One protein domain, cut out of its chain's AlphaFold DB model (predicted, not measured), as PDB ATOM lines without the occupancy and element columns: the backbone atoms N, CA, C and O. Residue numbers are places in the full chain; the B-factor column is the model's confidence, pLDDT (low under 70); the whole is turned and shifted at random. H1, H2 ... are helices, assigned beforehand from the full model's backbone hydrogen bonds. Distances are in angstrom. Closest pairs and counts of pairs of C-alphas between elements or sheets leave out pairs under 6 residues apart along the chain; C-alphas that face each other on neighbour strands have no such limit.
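What this domain is: This is residues 4 to 90 of the 613 residues of the protein "Integrase catalytic domain-containing protein" of Streptococcus cristatus ATCC 51100 (UniProt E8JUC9). Two helices, H2 and H4, cross near their middles at almost a right angle, and two shorter helices fill in beside the crossing: H3 folds back along the later half of H2 and touches the first end of H4, while the short H5 packs on H2 and on the last part of H4. The small H1 lies at the edge of this core, and from it a long link of residues 16 to 29 leads to the far end of H2. The printed part has 87 residues with five named helices, in the order H1, H2, H3, H4, H5, and no named strand; the class is all helix. It is compact, with a radius of gyration of the C-alphas of 12.8 A, and spans 35 by 31 by 20 A.

How they stand to each other: H2, residues 30 to 48, and H4, residues 64 to 75, are the hubs, touching 3 other helices each. They touch each other through residues 39 to 43 of H2 and 67 to 71 of H4 alone, about perpendicular at 85 degrees; their closest C-alphas, those of Ile 43 and Val 71, are 6.4 A apart. H3, residues 53 to 60, makes a helical hairpin with H2, at a shallow tilt of 28 degrees, opposite ways. H2 touches H3 with residues 38 to 46 alone, and the closest C-alphas, those of Ala 42 and Thr 60, are 5.9 A apart. H3 and H4 touch about perpendicular, at 86 degrees, with residues 64 to 67 alone on the side of H4; the closest C-alphas, those of Ser 57 and Ala 64, are 5.9 A apart. H5, residues 85 to 89, touches residues 70 to 75 of H4 alone, where the closest C-alphas, those of Cys 74 and Gly 85, are 4.3 A apart. H5 also touches residues 36 to 40 of H2 alone, closest at the C-alphas of Phe 36 and Leu 89, 6.3 A. H1, residues 12 to 15, is close to H2 but not clearly touching, with the C-alphas of Leu 15 and Leu 47 closest at 6.7 A. H3 and H5 are apart. Each O i to N i+4 pair is within hydrogen-bond range in H2, H3 and H4; in H5 it is 0 of 1, beside 2 of 2 O i to N i+3 pairs, and H1 is too short for an i+4 pair.

Where its parts are: H2 is 26.3 A from first to last C-alpha and begins with C-alpha 30 at (37.914, 22.797, 15.163). H4 is 16.8 A and H3 10.4 A long. H1 begins with C-alpha 12 at (22.807, 36.061, -12.124), and H5 ends with C-alpha 89 at (26.826, 29.427, 7.075).

The domain as a whole: The two C-alphas farthest apart, those of Lys 6 and Ser 29, are 35.9 A apart. The printed part has no cut. The link from H1 to H2 is long, with 14 residues; those from H2 to H3 and from H3 to H4 are tight. Mean pLDDT of the printed part is 80.4, and residues 4 to 14 and 78 to 81 are under 70.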
ATOM      1  N   LYS A   4      14.966  24.951  -9.127       63.72
ATOM      2  CA  LYS A   4      14.765  25.603  -7.826       63.72
ATOM      3  C   LYS A   4      15.445  26.971  -7.696       63.72
ATOM      4  O   LYS A   4      14.988  27.782  -6.906       63.72
ATOM      5  N   LEU A   5      16.510  27.248  -8.455       61.50
ATOM      6  CA  LEU A   5      17.192  28.553  -8.442       61.50
ATOM      7  C   LEU A   5      16.362  29.640  -9.140       61.50
ATOM      8  O   LEU A   5      16.394  30.792  -8.720       61.50
ATOM      9  N   LYS A   6      15.537  29.258 -10.125       59.19
ATOM     10  CA  LYS A   6      14.610  30.166 -10.825       59.19
ATOM     11  C   LYS A   6      13.544  30.771  -9.898       59.19
ATOM     12  O   LYS A   6      12.947  31.782 -10.239       59.19
ATOM     13  N   GLN A   7      13.308  30.170  -8.726       59.00
ATOM     14  CA  GLN A   7      12.315  30.632  -7.749       59.00
ATOM     15  C   GLN A   7      12.814  31.783  -6.860       59.00
ATOM     16  O   GLN A   7      11.991  32.462  -6.253       59.00
ATOM     17  N   PHE A   8      14.128  32.028  -6.779       60.00
ATOM     18  CA  PHE A   8      14.695  33.000  -5.834       60.00
ATOM     19  C   PHE A   8      14.793  34.437  -6.376       60.00
ATOM     20  O   PHE A   8      15.120  35.334  -5.607       60.00
ATOM     21  N   ASN A   9      14.470  34.678  -7.656       59.50
ATOM     22  CA  ASN A   9      14.485  36.000  -8.310       59.50
ATOM     23  C   ASN A   9      15.736  36.850  -7.977       59.50
ATOM     24  O   ASN A   9      15.633  38.044  -7.692       59.50
ATOM     25  N   VAL A  10      16.914  36.215  -7.961       62.66
ATOM     26  CA  VAL A  10      18.202  36.860  -7.661       62.66
ATOM     27  C   VAL A  10      18.955  37.099  -8.979       62.66
ATOM     28  O   VAL A  10      18.973  36.185  -9.805       62.66
ATOM     29  N   PRO A  11      19.574  38.279  -9.195       66.81
ATOM     30  CA  PRO A  11      20.416  38.532 -10.366       66.81
ATOM     31  C   PRO A  11      21.511  37.472 -10.549       66.81
ATOM     32  O   PRO A  11      22.086  37.004  -9.565       66.81
ATOM     33  N   GLU A  12      21.830  37.120 -11.800       66.56
ATOM     34  CA  GLU A  12      22.807  36.061 -12.124       66.56
ATOM     35  C   GLU A  12      24.201  36.324 -11.534       66.56
ATOM     36  O   GLU A  12      24.901  35.384 -11.164       66.56
ATOM     37  N   GLU A  13      24.566  37.593 -11.351       65.12
ATOM     38  CA  GLU A  13      25.828  38.029 -10.738       65.12
ATOM     39  C   GLU A  13      26.020  37.489  -9.310       65.12
ATOM     40  O   GLU A  13      27.131  37.141  -8.917       65.12
ATOM     41  N   TYR A  14      24.936  37.337  -8.544       69.38
ATOM     42  CA  TYR A  14      24.978  36.829  -7.169       69.38
ATOM     43  C   TYR A  14      25.055  35.301  -7.076       69.38
ATOM     44  O   TYR A  14      25.274  34.762  -5.989       69.38
ATOM     45  N   LEU A  15      24.878  34.588  -8.193       74.88
ATOM     46  CA  LEU A  15      25.024  33.132  -8.249       74.88
ATOM     47  C   LEU A  15      26.493  32.703  -8.375       74.88
ATOM     48  O   LEU A  15      26.788  31.525  -8.176       74.88
ATOM     49  N   ASN A  16      27.404  33.638  -8.667       80.00
ATOM     50  CA  ASN A  16      28.836  33.374  -8.696       80.00
ATOM     51  C   ASN A  16      29.424  33.389  -7.275       80.00
ATOM     52  O   ASN A  16      29.567  34.445  -6.657       80.00
ATOM     53  N   THR A  17      29.801  32.211  -6.779       79.19
ATOM     54  CA  THR A  17      30.383  32.012  -5.444       79.19
ATOM     55  C   THR A  17      31.769  32.630  -5.268       79.19
ATOM     56  O   THR A  17      32.161  32.895  -4.132       79.19
ATOM     57  N   ASP A  18      32.500  32.889  -6.356       75.75
ATOM     58  CA  ASP A  18      33.827  33.524  -6.309       75.75
ATOM     59  C   ASP A  18      33.737  35.027  -6.018       75.75
ATOM     60  O   ASP A  18      34.689  35.634  -5.533       75.75
ATOM     61  N   ALA A  19      32.574  35.628  -6.281       74.00
ATOM     62  CA  ALA A  19      32.292  37.029  -5.986       74.00
ATOM     63  C   ALA A  19      31.756  37.245  -4.557       74.00
ATOM     64  O   ALA A  19      31.452  38.377  -4.178       74.00
ATOM     65  N   TRP A  20      31.588  36.180  -3.763       82.62
ATOM     66  CA  TRP A  20      31.072  36.283  -2.398       82.62
ATOM     67  C   TRP A  20      32.166  36.723  -1.423       82.62
ATOM     68  O   TRP A  20      33.315  36.297  -1.522       82.62
ATOM     69  N   GLU A  21      31.795  37.539  -0.435       79.44
ATOM     70  CA  GLU A  21      32.738  38.016   0.578       79.44
ATOM     71  C   GLU A  21      33.367  36.847   1.366       79.44
ATOM     72  O   GLU A  21      32.652  35.928   1.800       79.44
ATOM     73  N   PRO A  22      34.697  36.863   1.579       78.62
ATOM     74  CA  PRO A  22      35.377  35.843   2.362       78.62
ATOM     75  C   PRO A  22      34.997  35.946   3.843       78.62
ATOM     76  O   PRO A  22      34.715  37.022   4.369       78.62
ATOM     77  N   VAL A  23      35.019  34.809   4.538       84.06
ATOM     78  CA  VAL A  23      34.669  34.717   5.959       84.06
ATOM     79  C   VAL A  23      35.889  34.289   6.764       84.06
ATOM     80  O   VAL A  23      36.495  33.261   6.473       84.06
ATOM     81  N   GLU A  24      36.214  35.060   7.800       82.38
ATOM     82  CA  GLU A  24      37.278  34.735   8.749       82.38
ATOM     83  C   GLU A  24      36.820  33.626   9.710       82.38
ATOM     84  O   GLU A  24      35.795  33.751  10.384       82.38
ATOM     85  N   ILE A  25      37.575  32.527   9.767       84.12
ATOM     86  CA  ILE A  25      37.213  31.315  10.520       84.12
ATOM     87  C   ILE A  25      38.191  30.986  11.650       84.12
ATOM     88  O   ILE A  25      37.957  30.024  12.378       84.12
ATOM     89  N   SER A  26      39.270  31.757  11.827       79.50
ATOM     90  CA  SER A  26      40.308  31.509  12.845       79.50
ATOM     91  C   SER A  26      39.754  31.314  14.262       79.50
ATOM     92  O   SER A  26      40.197  30.395  14.954       79.50
ATOM     93  N   ASN A  27      38.732  32.086  14.643       81.62
ATOM     94  CA  ASN A  27      38.104  32.071  15.973       81.62
ATOM     95  C   ASN A  27      37.092  30.933  16.215       81.62
ATOM     96  O   ASN A  27      36.540  30.838  17.310       81.62
ATOM     97  N   LEU A  28      36.808  30.092  15.217       84.62
ATOM     98  CA  LEU A  28      35.918  28.940  15.376       84.62
ATOM     99  C   LEU A  28      36.663  27.760  16.019       84.62
ATOM    100  O   LEU A  28      37.846  27.541  15.741       84.62
ATOM    101  N   SER A  29      35.963  26.965  16.831       87.31
ATOM    102  CA  SER A  29      36.502  25.679  17.293       87.31
ATOM    103  C   SER A  29      36.724  24.726  16.112       87.31
ATOM    104  O   SER A  29      36.071  24.857  15.074       87.31
ATOM    105  N   ASP A  30      37.604  23.734  16.256       85.19
ATOM    106  CA  ASP A  30      37.914  22.797  15.163       85.19
ATOM    107  C   ASP A  30      36.663  22.058  14.659       85.19
ATOM    108  O   ASP A  30      36.463  21.910  13.452       85.19
ATOM    109  N   SER A  31      35.746  21.721  15.572       86.31
ATOM    110  CA  SER A  31      34.449  21.124  15.228       86.31
ATOM    111  C   SER A  31      33.550  22.063  14.406       86.31
ATOM    112  O   SER A  31      32.881  21.640  13.462       86.31
ATOM    113  N   GLU A  32      33.544  23.361  14.715       86.94
ATOM    114  CA  GLU A  32      32.750  24.360  13.994       86.94
ATOM    115  C   GLU A  32      33.358  24.691  12.629       86.94
ATOM    116  O   GLU A  32      32.610  24.893  11.667       86.94
ATOM    117  N   LYS A  33      34.694  24.691  12.527       86.88
ATOM    118  CA  LYS A  33      35.431  24.846  11.264       86.88
ATOM    119  C   LYS A  33      35.097  23.718  10.301       86.88
ATOM    120  O   LYS A  33      34.740  23.990   9.157       86.88
ATOM    121  N   GLU A  34      35.133  22.470  10.765       87.50
ATOM    122  CA  GLU A  34      34.802  21.310   9.933       87.50
ATOM    123  C   GLU A  34      33.356  21.386   9.414       87.50
ATOM    124  O   GLU A  34      33.091  21.214   8.220       87.50
ATOM    125  N   ILE A  35      32.407  21.743  10.287       87.75
ATOM    126  CA  ILE A  35      31.001  21.925   9.907       87.75
ATOM    127  C   ILE A  35      30.840  23.064   8.891       87.75
ATOM    128  O   ILE A  35      30.042  22.941   7.956       87.75
ATOM    129  N   PHE A  36      31.547  24.182   9.067       90.12
ATOM    130  CA  PHE A  36      31.502  25.311   8.140       90.12
ATOM    131  C   PHE A  36      32.068  24.936   6.767       90.12
ATOM    132  O   PHE A  36      31.396  25.161   5.761       90.12
ATOM    133  N   LEU A  37      33.241  24.300   6.717       88.44
ATOM    134  CA  LEU A  37      33.887  23.874   5.471       88.44
ATOM    135  C   LEU A  37      33.025  22.875   4.697       88.44
ATOM    136  O   LEU A  37      32.868  23.009   3.485       88.44
ATOM    137  N   ARG A  38      32.377  21.933   5.392       88.50
ATOM    138  CA  ARG A  38      31.424  21.003   4.767       88.50
ATOM    139  C   ARG A  38      30.220  21.716   4.157       88.50
ATOM    140  O   ARG A  38      29.825  21.399   3.038       88.50
ATOM    141  N   LYS A  39      29.644  22.695   4.867       91.06
ATOM    142  CA  LYS A  39      28.537  23.510   4.336       91.06
ATOM    143  C   LYS A  39      28.983  24.345   3.139       91.06
ATOM    144  O   LYS A  39      28.233  24.426   2.176       91.06
ATOM    145  N   LYS A  40      30.170  24.953   3.210       90.25
ATOM    146  CA  LYS A  40      30.753  25.743   2.123       90.25
ATOM    147  C   LYS A  40      30.911  24.881   0.873       90.25
ATOM    148  O   LYS A  40      30.332  25.211  -0.150       90.25
ATOM    149  N   ASN A  41      31.547  23.716   1.003       88.44
ATOM    150  CA  ASN A  41      31.720  22.775  -0.102       88.44
ATOM    151  C   ASN A  41      30.374  22.358  -0.733       88.44
ATOM    152  O   ASN A  41      30.233  22.330  -1.948       88.44
ATOM    153  N   ALA A  42      29.338  22.114   0.079       88.25
ATOM    154  CA  ALA A  42      28.006  21.782  -0.437       88.25
ATOM    155  C   ALA A  42      27.369  22.903  -1.274       88.25
ATOM    156  O   ALA A  42      26.654  22.613  -2.233       88.25
ATOM    157  N   ILE A  43      27.605  24.169  -0.915       89.25
ATOM    158  CA  ILE A  43      27.109  25.330  -1.664       89.25
ATOM    159  C   ILE A  43      27.926  25.548  -2.935       89.25
ATOM    160  O   ILE A  43      27.328  25.720  -3.998       89.25
ATOM    161  N   ASP A  44      29.250  25.444  -2.837       87.50
ATOM    162  CA  ASP A  44      30.173  25.570  -3.966       87.50
ATOM    163  C   ASP A  44      29.815  24.528  -5.029       87.50
ATOM    164  O   ASP A  44      29.530  24.885  -6.169       87.50
ATOM    165  N   LEU A  45      29.675  23.253  -4.648       85.88
ATOM    166  CA  LEU A  45      29.260  22.185  -5.561       85.88
ATOM    167  C   LEU A  45      27.856  22.418  -6.137       85.88
ATOM    168  O   LEU A  45      27.614  22.131  -7.309       85.88
ATOM    169  N   TYR A  46      26.917  22.949  -5.349       85.25
ATOM    170  CA  TYR A  46      25.545  23.183  -5.809       85.25
ATOM    171  C   TYR A  46      25.446  24.311  -6.851       85.25
ATOM    172  O   TYR A  46      24.641  24.194  -7.783       85.25
ATOM    173  N   LEU A  47      26.227  25.385  -6.695       82.50
ATOM    174  CA  LEU A  47      26.176  26.577  -7.551       82.50
ATOM    175  C   LEU A  47      27.163  26.528  -8.725       82.50
ATOM    176  O   LEU A  47      26.804  26.964  -9.815       82.50
ATOM    177  N   SER A  48      28.357  25.958  -8.534       78.50
ATOM    178  CA  SER A  48      29.413  25.938  -9.561       78.50
ATOM    179  C   SER A  48      29.382  24.707 -10.474       78.50
ATOM    180  O   SER A  48      29.901  24.763 -11.586       78.50
ATOM    181  N   THR A  49      28.755  23.596 -10.053       78.12
ATOM    182  CA  THR A  49      28.776  22.335 -10.821       78.12
ATOM    183  C   THR A  49      27.399  21.859 -11.292       78.12
ATOM    184  O   THR A  49      26.348  22.130 -10.693       78.12
ATOM    185  N   SER A  50      27.406  21.058 -12.361       76.50
ATOM    186  CA  SER A  50      26.239  20.344 -12.897       76.50
ATOM    187  C   SER A  50      25.931  19.022 -12.173       76.50
ATOM    188  O   SER A  50      25.062  18.273 -12.621       76.50
ATOM    189  N   LEU A  51      26.599  18.731 -11.047       81.25
ATOM    190  CA  LEU A  51      26.399  17.502 -10.275       81.25
ATOM    191  C   LEU A  51      24.967  17.388  -9.738       81.25
ATOM    192  O   LEU A  51      24.356  18.366  -9.298       81.25
ATOM    193  N   THR A  52      24.427  16.173  -9.716       82.69
ATOM    194  CA  THR A  52      23.080  15.937  -9.181       82.69
ATOM    195  C   THR A  52      23.017  16.230  -7.678       82.69
ATOM    196  O   THR A  52      23.999  16.105  -6.950       82.69
ATOM    197  N   ILE A  53      21.840  16.590  -7.157       82.62
ATOM    198  CA  ILE A  53      21.688  16.817  -5.708       82.62
ATOM    199  C   ILE A  53      21.987  15.554  -4.884       82.62
ATOM    200  O   ILE A  53      22.393  15.660  -3.731       82.62
ATOM    201  N   LYS A  54      21.807  14.370  -5.483       81.25
ATOM    202  CA  LYS A  54      22.094  13.079  -4.857       81.25
ATOM    203  C   LYS A  54      23.601  12.896  -4.659       81.25
ATOM    204  O   LYS A  54      24.027  12.677  -3.537       81.25
ATOM    205  N   THR A  55      24.398  13.139  -5.700       83.75
ATOM    206  CA  THR A  55      25.866  13.064  -5.618       83.75
ATOM    207  C   THR A  55      26.445  14.090  -4.639       83.75
ATOM    208  O   THR A  55      27.293  13.742  -3.829       83.75
ATOM    209  N   ILE A  56      25.919  15.322  -4.607       85.19
ATOM    210  CA  ILE A  56      26.364  16.345  -3.636       85.19
ATOM    211  C   ILE A  56      25.984  15.955  -2.199       85.19
ATOM    212  O   ILE A  56      26.748  16.186  -1.261       85.19
ATOM    213  N   SER A  57      24.800  15.364  -2.008       87.25
ATOM    214  CA  SER A  57      24.347  14.861  -0.706       87.25
ATOM    215  C   SER A  57      25.265  13.757  -0.181       87.25
ATOM    216  O   SER A  57      25.575  13.757   1.013       87.25
ATOM    217  N   ASP A  58      25.707  12.859  -1.063       84.31
ATOM    218  CA  ASP A  58      26.598  11.746  -0.731       84.31
ATOM    219  C   ASP A  58      28.017  12.250  -0.404       84.31
ATOM    220  O   ASP A  58      28.571  11.888   0.632       84.31
ATOM    221  N   GLU A  59      28.568  13.170  -1.204       84.94
ATOM    222  CA  GLU A  59      29.912  13.742  -0.997       84.94
ATOM    223  C   GLU A  59      30.019  14.618   0.255       84.94
ATOM    224  O   GLU A  59      31.022  14.597   0.968       84.94
ATOM    225  N   THR A  60      28.985  15.406   0.549       84.81
ATOM    226  CA  THR A  60      29.007  16.341   1.687       84.81
ATOM    227  C   THR A  60      28.382  15.761   2.952       84.81
ATOM    228  O   THR A  60      28.465  16.373   4.027       84.81
ATOM    229  N   ASN A  61      27.792  14.563   2.851       86.31
ATOM    230  CA  ASN A  61      27.050  13.867   3.899       86.31
ATOM    231  C   ASN A  61      25.980  14.790   4.532       86.31
ATOM    232  O   ASN A  61      25.944  15.044   5.741       86.31
ATOM    233  N   MET A  62      25.152  15.388   3.667       85.94
ATOM    234  CA  MET A  62      24.099  16.346   4.020       85.94
ATOM    235  C   MET A  62      22.838  16.086   3.205       85.94
ATOM    236  O   MET A  62      22.887  16.042   1.986       85.94
ATOM    237  N   SER A  63      21.679  16.010   3.864       87.44
ATOM    238  CA  SER A  63      20.422  15.771   3.152       87.44
ATOM    239  C   SER A  63      20.102  16.875   2.136       87.44
ATOM    240  O   SER A  63      20.319  18.063   2.390       87.44
ATOM    241  N   ALA A  64      19.486  16.495   1.013       82.69
ATOM    242  CA  ALA A  64      19.072  17.427  -0.039       82.69
ATOM    243  C   ALA A  64      18.241  18.611   0.499       82.69
ATOM    244  O   ALA A  64      18.450  19.756   0.106       82.69
ATOM    245  N   SER A  65      17.336  18.357   1.454       83.56
ATOM    246  CA  SER A  65      16.532  19.400   2.112       83.56
ATOM    247  C   SER A  65      17.397  20.425   2.861       83.56
ATOM    248  O   SER A  65      17.167  21.633   2.770       83.56
ATOM    249  N   LYS A  66      18.450  19.960   3.546       86.12
ATOM    250  CA  LYS A  66      19.393  20.822   4.264       86.12
ATOM    251  C   LYS A  66      20.216  21.676   3.301       86.12
ATOM    252  O   LYS A  66      20.403  22.855   3.581       86.12
ATOM    253  N   ILE A  67      20.648  21.115   2.171       86.25
ATOM    254  CA  ILE A  67      21.380  21.851   1.129       86.25
ATOM    255  C   ILE A  67      20.501  22.966   0.553       86.25
ATOM    256  O   ILE A  67      20.917  24.121   0.553       86.25
ATOM    257  N   TYR A  68      19.253  22.666   0.167       85.19
ATOM    258  CA  TYR A  68      18.329  23.690  -0.340       85.19
ATOM    259  C   TYR A  68      18.120  24.839   0.649       85.19
ATOM    260  O   TYR A  68      18.165  26.001   0.256       85.19
ATOM    261  N   ARG A  69      17.945  24.518   1.935       83.75
ATOM    262  CA  ARG A  69      17.791  25.532   2.982       83.75
ATOM    263  C   ARG A  69      19.040  26.401   3.135       83.75
ATOM    264  O   ARG A  69      18.921  27.575   3.460       83.75
ATOM    265  N   LEU A  70      20.239  25.848   2.958       88.31
ATOM    266  CA  LEU A  70      21.475  26.630   3.042       88.31
ATOM    267  C   LEU A  70      21.658  27.540   1.825       88.31
ATOM    268  O   LEU A  70      22.032  28.690   2.013       88.31
ATOM    269  N   VAL A  71      21.313  27.068   0.624       86.38
ATOM    270  CA  VAL A  71      21.316  27.894  -0.596       86.38
ATOM    271  C   VAL A  71      20.385  29.096  -0.430       86.38
ATOM    272  O   VAL A  71      20.803  30.228  -0.638       86.38
ATOM    273  N   GLU A  72      19.154  28.867   0.030       84.19
ATOM    274  CA  GLU A  72      18.186  29.935   0.317       84.19
ATOM    275  C   GLU A  72      18.732  30.948   1.332       84.19
ATOM    276  O   GLU A  72      18.630  32.161   1.144       84.19
ATOM    277  N   ARG A  73      19.372  30.456   2.397       87.94
ATOM    278  CA  ARG A  73      19.998  31.302   3.416       87.94
ATOM    279  C   ARG A  73      21.125  32.167   2.848       87.94
ATOM    280  O   ARG A  73      21.184  33.345   3.180       87.94
ATOM    281  N   CYS A  74      21.998  31.612   2.009       86.94
ATOM    282  CA  CYS A  74      23.095  32.359   1.388       86.94
ATOM    283  C   CYS A  74      22.591  33.431   0.414       86.94
ATOM    284  O   CYS A  74      23.139  34.528   0.382       86.94
ATOM    285  N   LEU A  75      21.525  33.134  -0.332       83.06
ATOM    286  CA  LEU A  75      20.939  34.035  -1.328       83.06
ATOM    287  C   LEU A  75      19.944  35.054  -0.742       83.06
ATOM    288  O   LEU A  75      19.424  35.897  -1.468       83.06
ATOM    289  N   THR A  76      19.666  35.004   0.565       82.31
ATOM    290  CA  THR A  76      18.804  35.994   1.223       82.31
ATOM    291  C   THR A  76      19.506  37.356   1.259       82.31
ATOM    292  O   THR A  76      20.675  37.435   1.635       82.31
ATOM    293  N   GLN A  77      18.795  38.432   0.913       75.62
ATOM    294  CA  GLN A  77      19.314  39.799   1.017       75.62
ATOM    295  C   GLN A  77      19.304  40.302   2.469       75.62
ATOM    296  O   GLN A  77      18.360  40.067   3.228       75.62
ATOM    297  N   ASN A  78      20.366  40.998   2.858       69.44
ATOM    298  CA  ASN A  78      20.520  41.681   4.131       69.44
ATOM    299  C   ASN A  78      19.836  43.064   4.105       69.44
ATOM    300  O   ASN A  78      19.342  43.526   3.077       69.44
ATOM    301  N   GLY A  79      19.793  43.744   5.257       59.84
ATOM    302  CA  GLY A  79      19.143  45.057   5.394       59.84
ATOM    303  C   GLY A  79      19.775  46.191   4.572       59.84
ATOM    304  O   GLY A  79      19.150  47.243   4.449       59.84
ATOM    305  N   ASP A  80      20.962  45.961   4.007       56.44
ATOM    306  CA  ASP A  80      21.727  46.908   3.193       56.44
ATOM    307  C   ASP A  80      21.652  46.584   1.680       56.44
ATOM    308  O   ASP A  80      22.258  47.286   0.875       56.44
ATOM    309  N   GLY A  81      20.881  45.560   1.279       60.50
ATOM    310  CA  GLY A  81      20.607  45.210  -0.124       60.50
ATOM    311  C   GLY A  81      21.545  44.172  -0.758       60.50
ATOM    312  O   GLY A  81      21.335  43.806  -1.912       60.50
ATOM    313  N   TYR A  82      22.533  43.653  -0.021       73.00
ATOM    314  CA  TYR A  82      23.468  42.612  -0.479       73.00
ATOM    315  C   TYR A  82      23.049  41.221   0.006       73.00
ATOM    316  O   TYR A  82      22.361  41.100   1.012       73.00
ATOM    317  N   ILE A  83      23.469  40.145  -0.663       80.88
ATOM    318  CA  ILE A  83      23.222  38.777  -0.172       80.88
ATOM    319  C   ILE A  83      24.093  38.451   1.055       80.88
ATOM    320  O   ILE A  83      25.177  39.005   1.216       80.88
ATOM    321  N   TYR A  84      23.656  37.524   1.914       81.81
ATOM    322  CA  TYR A  84      24.484  37.060   3.040       81.81
ATOM    323  C   TYR A  84      25.699  36.217   2.599       81.81
ATOM    324  O   TYR A  84      26.703  36.181   3.314       81.81
ATOM    325  N   GLY A  85      25.631  35.502   1.473       88.12
ATOM    326  CA  GLY A  85      26.739  34.677   0.971       88.12
ATOM    327  C   GLY A  85      27.223  33.637   1.994       88.12
ATOM    328  O   GLY A  85      26.416  33.006   2.685       88.12
ATOM    329  N   TYR A  86      28.542  33.466   2.147       88.12
ATOM    330  CA  TYR A  86      29.117  32.499   3.098       88.12
ATOM    331  C   TYR A  86      28.889  32.859   4.572       88.12
ATOM    332  O   TYR A  86      28.867  31.964   5.421       88.12
ATOM    333  N   SER A  87      28.652  34.136   4.900       85.19
ATOM    334  CA  SER A  87      28.386  34.559   6.286       85.19
ATOM    335  C   SER A  87      27.123  33.897   6.866       85.19
ATOM    336  O   SER A  87      27.030  33.647   8.070       85.19
ATOM    337  N   ALA A  88      26.182  33.501   5.996       86.12
ATOM    338  CA  ALA A  88      24.980  32.747   6.349       86.12
ATOM    339  C   ALA A  88      25.265  31.363   6.961       86.12
ATOM    340  O   ALA A  88      24.394  30.811   7.646       86.12
ATOM    341  N   LEU A  89      26.442  30.788   6.687       89.12
ATOM    342  CA  LEU A  89      26.826  29.427   7.075       89.12
ATOM    343  C   LEU A  89      27.493  29.355   8.455       89.12
ATOM    344  O   LEU A  89      27.565  28.255   9.027       89.12
ATOM    345  N   LEU A  90      27.933  30.505   8.982       87.12
ATOM    346  CA  LEU A  90      28.565  30.636  10.291       87.12
ATOM    347  C   LEU A  90      27.654  30.126  11.429       87.12
ATOM    348  O   LEU A  90      26.417  30.177  11.327       87.12
TER     349      LEU A  90